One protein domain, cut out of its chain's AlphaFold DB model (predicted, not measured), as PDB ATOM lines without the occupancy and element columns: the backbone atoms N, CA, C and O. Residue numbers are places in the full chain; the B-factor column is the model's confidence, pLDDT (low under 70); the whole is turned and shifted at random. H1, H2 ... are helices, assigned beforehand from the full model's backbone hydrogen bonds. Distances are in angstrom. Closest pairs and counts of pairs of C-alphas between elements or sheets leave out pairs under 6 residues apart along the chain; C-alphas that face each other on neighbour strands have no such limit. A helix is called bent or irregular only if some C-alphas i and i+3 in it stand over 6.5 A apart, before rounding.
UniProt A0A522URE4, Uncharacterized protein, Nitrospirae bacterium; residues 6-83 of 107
ATOM      1  N   TRP A   6      13.091 -43.023   2.222       94.62
ATOM      2  CA  TRP A   6      11.880 -42.806   1.425       94.62
ATOM      3  C   TRP A   6      11.024 -44.065   1.244       94.62
ATOM      4  O   TRP A   6       9.812 -43.945   1.086       94.62
ATOM      5  N   GLU A   7      11.630 -45.255   1.275       96.00
ATOM      6  CA  GLU A   7      10.920 -46.540   1.248       96.00
ATOM      7  C   GLU A   7      10.305 -46.832   2.617       96.00
ATOM      8  O   GLU A   7       9.137 -47.206   2.700       96.00
ATOM      9  N   PHE A   8      11.068 -46.601   3.691       95.62
ATOM     10  CA  PHE A   8      10.592 -46.774   5.063       95.62
ATOM     11  C   PHE A   8       9.447 -45.809   5.399       95.62
ATOM     12  O   PHE A   8       8.406 -46.229   5.896       95.62
ATOM     13  N   MET A   9       9.612 -44.527   5.063       91.94
ATOM     14  CA  MET A   9       8.615 -43.476   5.299       91.94
ATOM     15  C   MET A   9       7.488 -43.472   4.257       91.94
ATOM     16  O   MET A   9       6.513 -42.746   4.427       91.94
ATOM     17  N   LYS A  10       7.631 -44.227   3.157       92.19
ATOM     18  CA  LYS A  10       6.684 -44.273   2.027       92.19
ATOM     19  C   LYS A  10       6.332 -42.890   1.458       92.19
ATOM     20  O   LYS A  10       5.204 -42.647   1.046       92.19
ATOM     21  N   CYS A  11       7.301 -41.973   1.414       89.50
ATOM     22  CA  CYS A  11       7.041 -40.579   1.033       89.50
ATOM     23  C   CYS A  11       7.060 -40.329  -0.484       89.50
ATOM     24  O   CYS A  11       6.672 -39.256  -0.936       89.50
ATOM     25  N   GLY A  12       7.566 -41.277  -1.278       86.88
ATOM     26  CA  GLY A  12       7.656 -41.159  -2.737       86.88
ATOM     27  C   GLY A  12       8.762 -40.232  -3.257       86.88
ATOM     28  O   GLY A  12       9.048 -40.277  -4.447       86.88
ATOM     29  N   LYS A  13       9.453 -39.465  -2.402       85.50
ATOM     30  CA  LYS A  13      10.379 -38.368  -2.774       85.50
ATOM     31  C   LYS A  13      11.756 -38.795  -3.329       85.50
ATOM     32  O   LYS A  13      12.731 -38.058  -3.192       85.50
ATOM     33  N   ALA A  14      11.852 -39.983  -3.929       85.12
ATOM     34  CA  ALA A  14      13.097 -40.565  -4.447       85.12
ATOM     35  C   ALA A  14      13.324 -40.363  -5.955       85.12
ATOM     36  O   ALA A  14      14.419 -40.613  -6.456       85.12
ATOM     37  N   SER A  15      12.282 -39.976  -6.698       79.69
ATOM     38  CA  SER A  15      12.308 -39.925  -8.164       79.69
ATOM     39  C   SER A  15      12.609 -38.527  -8.683       79.69
ATOM     40  O   SER A  15      11.979 -37.568  -8.245       79.69
ATOM     41  N   LYS A  16      13.489 -38.436  -9.690       67.25
ATOM     42  CA  LYS A  16      13.846 -37.182 -10.372       67.25
ATOM     43  C   LYS A  16      12.679 -36.484 -11.078       67.25
ATOM     44  O   LYS A  16      12.767 -35.296 -11.348       67.25
ATOM     45  N   ASN A  17      11.598 -37.209 -11.357       68.19
ATOM     46  CA  ASN A  17      10.437 -36.680 -12.076       68.19
ATOM     47  C   ASN A  17       9.401 -36.024 -11.143       68.19
ATOM     48  O   ASN A  17       8.280 -35.759 -11.565       68.19
ATOM     49  N   GLN A  18       9.740 -35.813  -9.869       69.44
ATOM     50  CA  GLN A  18       8.891 -35.102  -8.914       69.44
ATOM     51  C   GLN A  18       9.389 -33.673  -8.735       69.44
ATOM     52  O   GLN A  18      10.594 -33.442  -8.702       69.44
ATOM     53  N   SER A  19       8.456 -32.734  -8.572       69.50
ATOM     54  CA  SER A  19       8.755 -31.310  -8.381       69.50
ATOM     55  C   SER A  19       9.649 -31.031  -7.166       69.50
ATOM     56  O   SER A  19      10.426 -30.090  -7.212       69.50
ATOM     57  N   ASP A  20       9.613 -31.885  -6.132       81.75
ATOM     58  CA  ASP A  20      10.364 -31.681  -4.882       81.75
ATOM     59  C   ASP A  20      11.140 -32.936  -4.458       81.75
ATOM     60  O   ASP A  20      10.779 -33.619  -3.493       81.75
ATOM     61  N   ILE A  21      12.201 -33.289  -5.182       90.81
ATOM     62  CA  ILE A  21      13.062 -34.427  -4.821       90.81
ATOM     63  C   ILE A  21      13.670 -34.189  -3.430       90.81
ATOM     64  O   ILE A  21      14.168 -33.105  -3.136       90.81
ATOM     65  N   CYS A  22      13.655 -35.201  -2.560       93.69
ATOM     66  CA  CYS A  22      14.300 -35.093  -1.252       93.69
ATOM     67  C   CYS A  22      15.831 -35.036  -1.418       93.69
ATOM     68  O   CYS A  22      16.372 -35.915  -2.091       93.69
ATOM     69  N   PRO A  23      16.549 -34.123  -0.735       93.44
ATOM     70  CA  PRO A  23      18.015 -34.090  -0.751       93.44
ATOM     71  C   PRO A  23      18.691 -35.434  -0.437       93.44
ATOM     72  O   PRO A  23      19.686 -35.795  -1.054       93.44
ATOM     73  N   ALA A  24      18.115 -36.254   0.453       94.12
ATOM     74  CA  ALA A  24      18.645 -37.595   0.729       94.12
ATOM     75  C   ALA A  24      18.666 -38.501  -0.518       94.12
ATOM     76  O   ALA A  24      19.513 -39.382  -0.624       94.12
ATOM     77  N   ALA A  25      17.748 -38.297  -1.465       94.94
ATOM     78  CA  ALA A  25      17.685 -39.062  -2.705       94.94
ATOM     79  C   ALA A  25      18.664 -38.564  -3.779       94.94
ATOM     80  O   ALA A  25      18.853 -39.262  -4.774       94.94
ATOM     81  N   THR A  26      19.298 -37.404  -3.591       93.50
ATOM     82  CA  THR A  26      20.262 -36.810  -4.534       93.50
ATOM     83  C   THR A  26      21.670 -36.658  -3.964       93.50
ATOM     84  O   THR A  26      22.584 -36.360  -4.727       93.50
ATOM     85  N   GLU A  27      21.871 -36.908  -2.668       92.50
ATOM     86  CA  GLU A  27      23.178 -36.834  -2.006       92.50
ATOM     87  C   GLU A  27      24.103 -37.994  -2.416       92.50
ATOM     88  O   GLU A  27      24.202 -39.021  -1.740       92.50
ATOM     89  N   VAL A  28      24.758 -37.848  -3.566       92.62
ATOM     90  CA  VAL A  28      25.629 -38.876  -4.155       92.62
ATOM     91  C   VAL A  28      26.907 -39.115  -3.351       92.62
ATOM     92  O   VAL A  28      27.472 -40.203  -3.439       92.62
ATOM     93  N   MET A  29      27.351 -38.153  -2.533       88.81
ATOM     94  CA  MET A  29      28.556 -38.321  -1.709       88.81
ATOM     95  C   MET A  29      28.370 -39.376  -0.615       88.81
ATOM     96  O   MET A  29      29.348 -39.930  -0.116       88.81
ATOM     97  N   ALA A  30      27.118 -39.661  -0.254       90.25
ATOM     98  CA  ALA A  30      26.762 -40.687   0.713       90.25
ATOM     99  C   ALA A  30      26.394 -42.034   0.063       90.25
ATOM    100  O   ALA A  30      26.029 -42.968   0.777       90.25
ATOM    101  N   ASP A  31      26.480 -42.160  -1.268       93.00
ATOM    102  CA  ASP A  31      26.085 -43.391  -1.955       93.00
ATOM    103  C   ASP A  31      26.868 -44.609  -1.448       93.00
ATOM    104  O   ASP A  31      28.069 -44.540  -1.174       93.00
ATOM    105  N   LYS A  32      26.161 -45.736  -1.302       94.19
ATOM    106  CA  LYS A  32      26.642 -47.010  -0.731       94.19
ATOM    107  C   LYS A  32      27.020 -46.963   0.746       94.19
ATOM    108  O   LYS A  32      27.249 -48.033   1.320       94.19
ATOM    109  N   LEU A  33      27.032 -45.795   1.391       93.75
ATOM    110  CA  LEU A  33      27.244 -45.731   2.830       93.75
ATOM    111  C   LEU A  33      26.085 -46.397   3.560       93.75
ATOM    112  O   LEU A  33      24.911 -46.217   3.217       93.75
ATOM    113  N   ASN A  34      26.432 -47.215   4.552       95.81
ATOM    114  CA  ASN A  34      25.492 -48.095   5.232       95.81
ATOM    115  C   ASN A  34      24.684 -48.918   4.215       95.81
ATOM    116  O   ASN A  34      23.477 -49.035   4.346       95.81
ATOM    117  N   ARG A  35      25.279 -49.412   3.120       96.56
ATOM    118  CA  ARG A  35      24.559 -50.204   2.095       96.56
ATOM    119  C   ARG A  35      23.311 -49.497   1.520       96.56
ATOM    120  O   ARG A  35      22.387 -50.157   1.045       96.56
ATOM    121  N   GLY A  36      23.256 -48.169   1.614       95.50
ATOM    122  CA  GLY A  36      22.164 -47.337   1.120       95.50
ATOM    123  C   GLY A  36      22.404 -46.833  -0.295       95.50
ATOM    124  O   GLY A  36      23.492 -46.976  -0.848       95.50
ATOM    125  N   LYS A  37      21.376 -46.213  -0.874       95.81
ATOM    126  CA  LYS A  37      21.490 -45.462  -2.126       95.81
ATOM    127  C   LYS A  37      21.549 -43.975  -1.804       95.81
ATOM    128  O   LYS A  37      20.674 -43.490  -1.083       95.81
ATOM    129  N   ASN A  38      22.518 -43.252  -2.358       94.44
ATOM    130  CA  ASN A  38      22.765 -41.839  -2.042       94.44
ATOM    131  C   ASN A  38      22.729 -41.614  -0.509       94.44
ATOM    132  O   ASN A  38      23.193 -42.454   0.258       94.44
ATOM    133  N   GLY A  39      22.089 -40.549  -0.026       93.50
ATOM    134  CA  GLY A  39      21.874 -40.293   1.401       93.50
ATOM    135  C   GLY A  39      20.724 -41.077   2.045       93.50
ATOM    136  O   GLY A  39      20.355 -40.790   3.183       93.50
ATOM    137  N   GLY A  40      20.117 -42.050   1.363       95.50
ATOM    138  CA  GLY A  40      18.890 -42.716   1.806       95.50
ATOM    139  C   GLY A  40      19.006 -43.448   3.142       95.50
ATOM    140  O   GLY A  40      18.087 -43.369   3.955       95.50
ATOM    141  N   ARG A  41      20.146 -44.095   3.413       96.50
ATOM    142  CA  ARG A  41      20.460 -44.719   4.718       96.50
ATOM    143  C   ARG A  41      21.384 -43.860   5.578       96.50
ATOM    144  O   ARG A  41      22.059 -44.368   6.466       96.50
ATOM    145  N   MET A  42      21.412 -42.559   5.298       93.56
ATOM    146  CA  MET A  42      22.146 -41.535   6.041       93.56
ATOM    147  C   MET A  42      21.352 -40.227   6.136       93.56
ATOM    148  O   MET A  42      21.933 -39.162   6.307       93.56
ATOM    149  N   CYS A  43      20.021 -40.264   6.032       93.06
ATOM    150  CA  CYS A  43      19.209 -39.052   5.886       93.06
ATOM    151  C   CYS A  43      19.270 -38.112   7.102       93.06
ATOM    152  O   CYS A  43      18.978 -36.929   6.976       93.06
ATOM    153  N   TRP A  44      19.670 -38.607   8.279       90.81
ATOM    154  CA  TRP A  44      19.959 -37.774   9.457       90.81
ATOM    155  C   TRP A  44      21.193 -36.883   9.269       90.81
ATOM    156  O   TRP A  44      21.344 -35.901   9.984       90.81
ATOM    157  N   ALA A  45      22.060 -37.220   8.314       88.81
ATOM    158  CA  ALA A  45      23.281 -36.497   8.000       88.81
ATOM    159  C   ALA A  45      23.179 -35.609   6.748       88.81
ATOM    160  O   ALA A  45      24.172 -35.011   6.346       88.81
ATOM    161  N   VAL A  46      21.992 -35.500   6.147       88.81
ATOM    162  CA  VAL A  46      21.727 -34.653   4.977       88.81
ATOM    163  C   VAL A  46      20.813 -33.508   5.410       88.81
ATOM    164  O   VAL A  46      19.792 -33.749   6.048       88.81
ATOM    165  N   ALA A  47      21.165 -32.261   5.105       88.62
ATOM    166  CA  ALA A  47      20.321 -31.107   5.424       88.62
ATOM    167  C   ALA A  47      19.112 -31.012   4.472       88.62
ATOM    168  O   ALA A  47      19.156 -31.516   3.350       88.62
ATOM    169  N   GLY A  48      18.019 -30.379   4.910       87.56
ATOM    170  CA  GLY A  48      16.873 -30.082   4.035       87.56
ATOM    171  C   GLY A  48      16.028 -31.293   3.621       87.56
ATOM    172  O   GLY A  48      15.180 -31.184   2.743       87.56
ATOM    173  N   THR A  49      16.243 -32.475   4.207       90.25
ATOM    174  CA  THR A  49      15.469 -33.683   3.858       90.25
ATOM    175  C   THR A  49      13.982 -33.513   4.145       90.25
ATOM    176  O   THR A  49      13.631 -32.839   5.100       90.25
ATOM    177  N   HIS A  50      13.125 -34.247   3.440       89.94
ATOM    178  CA  HIS A  50      11.668 -34.214   3.623       89.94
ATOM    179  C   HIS A  50      11.119 -35.341   4.527       89.94
ATOM    180  O   HIS A  50      10.002 -35.821   4.325       89.94
ATOM    181  N   CYS A  51      11.917 -35.855   5.471       88.00
ATOM    182  CA  CYS A  51      11.434 -36.874   6.413       88.00
ATOM    183  C   CYS A  51      10.257 -36.319   7.237       88.00
ATOM    184  O   CYS A  51      10.244 -35.140   7.564       88.00
ATOM    185  N   HIS A  52       9.277 -37.170   7.565       84.69
ATOM    186  CA  HIS A  52       8.063 -36.792   8.310       84.69
ATOM    187  C   HIS A  52       7.169 -35.729   7.637       84.69
ATOM    188  O   HIS A  52       6.320 -35.135   8.290       84.69
ATOM    189  N   GLY A  53       7.314 -35.512   6.325       81.88
ATOM    190  CA  GLY A  53       6.415 -34.649   5.549       81.88
ATOM    191  C   GLY A  53       6.758 -33.158   5.575       81.88
ATOM    192  O   GLY A  53       6.065 -32.379   4.928       81.88
ATOM    193  N   SER A  54       7.835 -32.756   6.255       82.44
ATOM    194  CA  SER A  54       8.320 -31.373   6.297       82.44
ATOM    195  C   SER A  54       9.811 -31.286   5.974       82.44
ATOM    196  O   SER A  54      10.554 -32.261   6.124       82.44
ATOM    197  N   VAL A  55      10.256 -30.108   5.520       85.19
ATOM    198  CA  VAL A  55      11.683 -29.808   5.355       85.19
ATOM    199  C   VAL A  55      12.339 -29.827   6.730       85.19
ATOM    200  O   VAL A  55      11.966 -29.078   7.627       85.19
ATOM    201  N   GLN A  56      13.312 -30.713   6.891       84.75
ATOM    202  CA  GLN A  56      14.103 -30.849   8.102       84.75
ATOM    203  C   GLN A  56      15.269 -29.863   8.059       84.75
ATOM    204  O   GLN A  56      15.868 -29.675   6.998       84.75
ATOM    205  N   GLY A  57      15.592 -29.270   9.208       76.44
ATOM    206  CA  GLY A  57      16.585 -28.206   9.334       76.44
ATOM    207  C   GLY A  57      18.032 -28.612   9.035       76.44
ATOM    208  O   GLY A  57      18.331 -29.588   8.335       76.44
ATOM    209  N   ALA A  58      18.963 -27.811   9.548       77.31
ATOM    210  CA  ALA A  58      20.389 -27.996   9.300       77.31
ATOM    211  C   ALA A  58      20.913 -29.321   9.883       77.31
ATOM    212  O   ALA A  58      20.317 -29.925  10.775       77.31
ATOM    213  N   TYR A  59      22.085 -29.756   9.415       67.19
ATOM    214  CA  TYR A  59      22.733 -30.987   9.879       67.19
ATOM    215  C   TYR A  59      22.838 -31.078  11.411       67.19
ATOM    216  O   TYR A  59      22.475 -32.098  11.991       67.19
ATOM    217  N   ALA A  60      23.303 -30.007  12.068       68.75
ATOM    218  CA  ALA A  60      23.507 -29.984  13.517       68.75
ATOM    219  C   ALA A  60      22.210 -30.258  14.295       68.75
ATOM    220  O   ALA A  60      22.214 -31.006  15.269       68.75
ATOM    221  N   GLU A  61      21.095 -29.711  13.813       71.38
ATOM    222  CA  GLU A  61      19.768 -29.924  14.380       71.38
ATOM    223  C   GLU A  61      19.302 -31.370  14.153       71.38
ATOM    224  O   GLU A  61      18.880 -32.059  15.082       71.38
ATOM    225  N   LYS A  62      19.476 -31.888  12.932       74.88
ATOM    226  CA  LYS A  62      19.068 -33.252  12.574       74.88
ATOM    227  C   LYS A  62      19.848 -34.342  13.302       74.88
ATOM    228  O   LYS A  62      19.257 -35.364  13.631       74.88
ATOM    229  N   VAL A  63      21.145 -34.172  13.560       70.88
ATOM    230  CA  VAL A  63      21.935 -35.184  14.292       70.88
ATOM    231  C   VAL A  63      21.392 -35.404  15.701       70.88
ATOM    232  O   VAL A  63      21.402 -36.540  16.176       70.88
ATOM    233  N   LEU A  64      20.903 -34.340  16.338       72.69
ATOM    234  CA  LEU A  64      20.282 -34.406  17.656       72.69
ATOM    235  C   LEU A  64      18.857 -34.966  17.558       72.69
ATOM    236  O   LEU A  64      18.556 -35.976  18.188       72.69
ATOM    237  N   LEU A  65      18.011 -34.377  16.704       73.88
ATOM    238  CA  LEU A  65      16.596 -34.757  16.579       73.88
ATOM    239  C   LEU A  65      16.390 -36.175  16.037       73.88
ATOM    240  O   LEU A  65      15.468 -36.877  16.438       73.88
ATOM    241  N   CYS A  66      17.254 -36.641  15.135       81.94
ATOM    242  CA  CYS A  66      17.163 -38.004  14.619       81.94
ATOM    243  C   CYS A  66      17.706 -39.050  15.602       81.94
ATOM    244  O   CYS A  66      17.682 -40.234  15.264       81.94
ATOM    245  N   GLY A  67      18.177 -38.658  16.794       77.44
ATOM    246  CA  GLY A  67      18.569 -39.578  17.863       77.44
ATOM    247  C   GLY A  67      17.491 -40.616  18.180       77.44
ATOM    248  O   GLY A  67      17.824 -41.785  18.362       77.44
ATOM    249  N   GLU A  68      16.226 -40.199  18.120       81.94
ATOM    250  CA  GLU A  68      15.031 -41.004  18.418       81.94
ATOM    251  C   GLU A  68      14.270 -41.444  17.153       81.94
ATOM    252  O   GLU A  68      13.166 -41.968  17.223       81.94
ATOM    253  N   CYS A  69      14.838 -41.234  15.963       90.25
ATOM    254  CA  CYS A  69      14.176 -41.612  14.719       90.25
ATOM    255  C   CYS A  69      14.217 -43.133  14.512       90.25
ATOM    256  O   CYS A  69      15.299 -43.699  14.321       90.25
ATOM    257  N   ASP A  70      13.044 -43.766  14.412       93.75
ATOM    258  CA  ASP A  70      12.888 -45.209  14.165       93.75
ATOM    259  C   ASP A  70      13.728 -45.716  12.991       93.75
ATOM    260  O   ASP A  70      14.342 -46.780  13.051       93.75
ATOM    261  N   PHE A  71      13.798 -44.935  11.910       94.88
ATOM    262  CA  PHE A  71      14.574 -45.326  10.742       94.88
ATOM    263  C   PHE A  71      16.080 -45.345  11.028       94.88
ATOM    264  O   PHE A  71      16.773 -46.264  10.594       94.88
ATOM    265  N   ARG A  72      16.603 -44.366  11.780       92.81
ATOM    266  CA  ARG A  72      18.023 -44.345  12.157       92.81
ATOM    267  C   ARG A  72      18.349 -45.500  13.100       92.81
ATOM    268  O   ARG A  72      19.363 -46.160  12.890       92.81
ATOM    269  N   THR A  73      17.492 -45.762  14.086       93.44
ATOM    270  CA  THR A  73      17.628 -46.905  15.001       93.44
ATOM    271  C   THR A  73      17.667 -48.216  14.229       93.44
ATOM    272  O   THR A  73      18.610 -48.993  14.368       93.44
ATOM    273  N   ARG A  74      16.729 -48.402  13.300       95.88
ATOM    274  CA  ARG A  74      16.717 -49.558  12.405       95.88
ATOM    275  C   ARG A  74      18.003 -49.682  11.592       95.88
ATOM    276  O   ARG A  74      18.540 -50.778  11.465       95.88
ATOM    277  N   VAL A  75      18.523 -48.580  11.043       95.56
ATOM    278  CA  VAL A  75      19.790 -48.625  10.303       95.56
ATOM    279  C   VAL A  75      20.947 -49.067  11.201       95.56
ATOM    280  O   VAL A  75      21.732 -49.919  10.785       95.56
ATOM    281  N   LEU A  76      21.033 -48.549  12.428       93.12
ATOM    282  CA  LEU A  76      22.048 -48.959  13.405       93.12
ATOM    283  C   LEU A  76      21.980 -50.469  13.695       93.12
ATOM    284  O   LEU A  76      23.009 -51.145  13.684       93.12
ATOM    285  N   GLU A  77      20.779 -51.009  13.894       95.06
ATOM    286  CA  GLU A  77      20.551 -52.439  14.146       95.06
ATOM    287  C   GLU A  77      20.874 -53.327  12.935       95.06
ATOM    288  O   GLU A  77      21.401 -54.435  13.090       95.06
ATOM    289  N   GLU A  78      20.566 -52.852  11.726       96.81
ATOM    290  CA  GLU A  78      20.815 -53.570  10.475       96.81
ATOM    291  C   GLU A  78      22.312 -53.602  10.114       96.81
ATOM    292  O   GLU A  78      22.782 -54.614   9.584       96.81
ATOM    293  N   GLU A  79      23.064 -52.524  10.374       93.81
ATOM    294  CA  GLU A  79      24.502 -52.431  10.057       93.81
ATOM    295  C   GLU A  79      25.417 -53.005  11.147       93.81
ATOM    296  O   GLU A  79      26.480 -53.545  10.831       93.81
ATOM    297  N   ARG A  80      25.022 -52.916  12.424       92.19
ATOM    298  CA  ARG A  80      25.808 -53.399  13.573       92.19
ATOM    299  C   ARG A  80      27.248 -52.863  13.550       92.19
ATOM    300  O   ARG A  80      27.466 -51.657  13.500       92.19
ATOM    301  N   SER A  81      28.243 -53.753  13.570       90.56
ATOM    302  CA  SER A  81      29.668 -53.414  13.504       90.56
ATOM    303  C   SER A  81      30.093 -52.797  12.168       90.56
ATOM    304  O   SER A  81      31.153 -52.181  12.104       90.56
ATOM    305  N   GLY A  82      29.282 -52.936  11.117       90.62
ATOM    306  CA  GLY A  82      29.501 -52.322   9.810       90.62
ATOM    307  C   GLY A  82      28.970 -50.893   9.693       90.62
ATOM    308  O   GLY A  82      29.068 -50.317   8.613       90.62
ATOM    309  N   PHE A  83      28.402 -50.317  10.759       91.81
ATOM    310  CA  PHE A  83      27.812 -48.981  10.705       91.81
ATOM    311  C   PHE A  83      28.855 -47.904  10.378       91.81
ATOM    312  O   PHE A  83      29.803 -47.655  11.127       91.81
TER     313      PHE A  83
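AT A GLANCE: This is residues 6 to 83 of the 107 residues of an uncharacterized protein of Nitrospirae bacterium (UniProt A0A522URE4). The model has little regular structure: a long winding stretch, residues 27 to 58, runs through the middle, while H2 and H3 form an L, with H3 at one end of the long axis. Residues 6 to 22 loop out to the other end before the short H1. The printed part has 78 residues with three named helices, H1, H2, H3 in order, and no named strand; it is all helix by class, with 27 residues in named elements. It is compact, radius of gyration of the C-alphas 11.7 A, yet elongated, spanning 37 by 24 by 22 A.

HOW THE PARTS SIT: H1, residues 23 to 26, is apart from H2, residues 59 to 68, and from H3, residues 70 to 82. H2 and H3 are close but not clearly touching; their closest C-alphas, of Cys 66 and Arg 72, are 6.9 A apart. Their rough lines are about perpendicular, at 86 degrees. O i to N i+4 pairs are within hydrogen-bond range in 3 of 6 in H2 and 7 of 9 in H3; H1 is too short for one.

IN THESE COORDINATES: H1 begins at C-alpha 23 (18.015, -34.090, -0.751) and is 5.2 A long. H2, 15.3 A, is only just irregular, with C-alphas 65 and 68 6.7 A apart. H3, 18.6 A, is irregular, with C-alphas 78 and 81 9.4 A apart, and ends at C-alpha 82 (29.501, -52.322, 9.810).

THE WHOLE: The farthest C-alphas, of Ser 19 and Ser 81, are 37.5 A apart. The printed part has no cut. The link H1 to H2 is long, H2 to H3 tight. Residues 16 to 19 and 59 to 60 have pLDDT under 70.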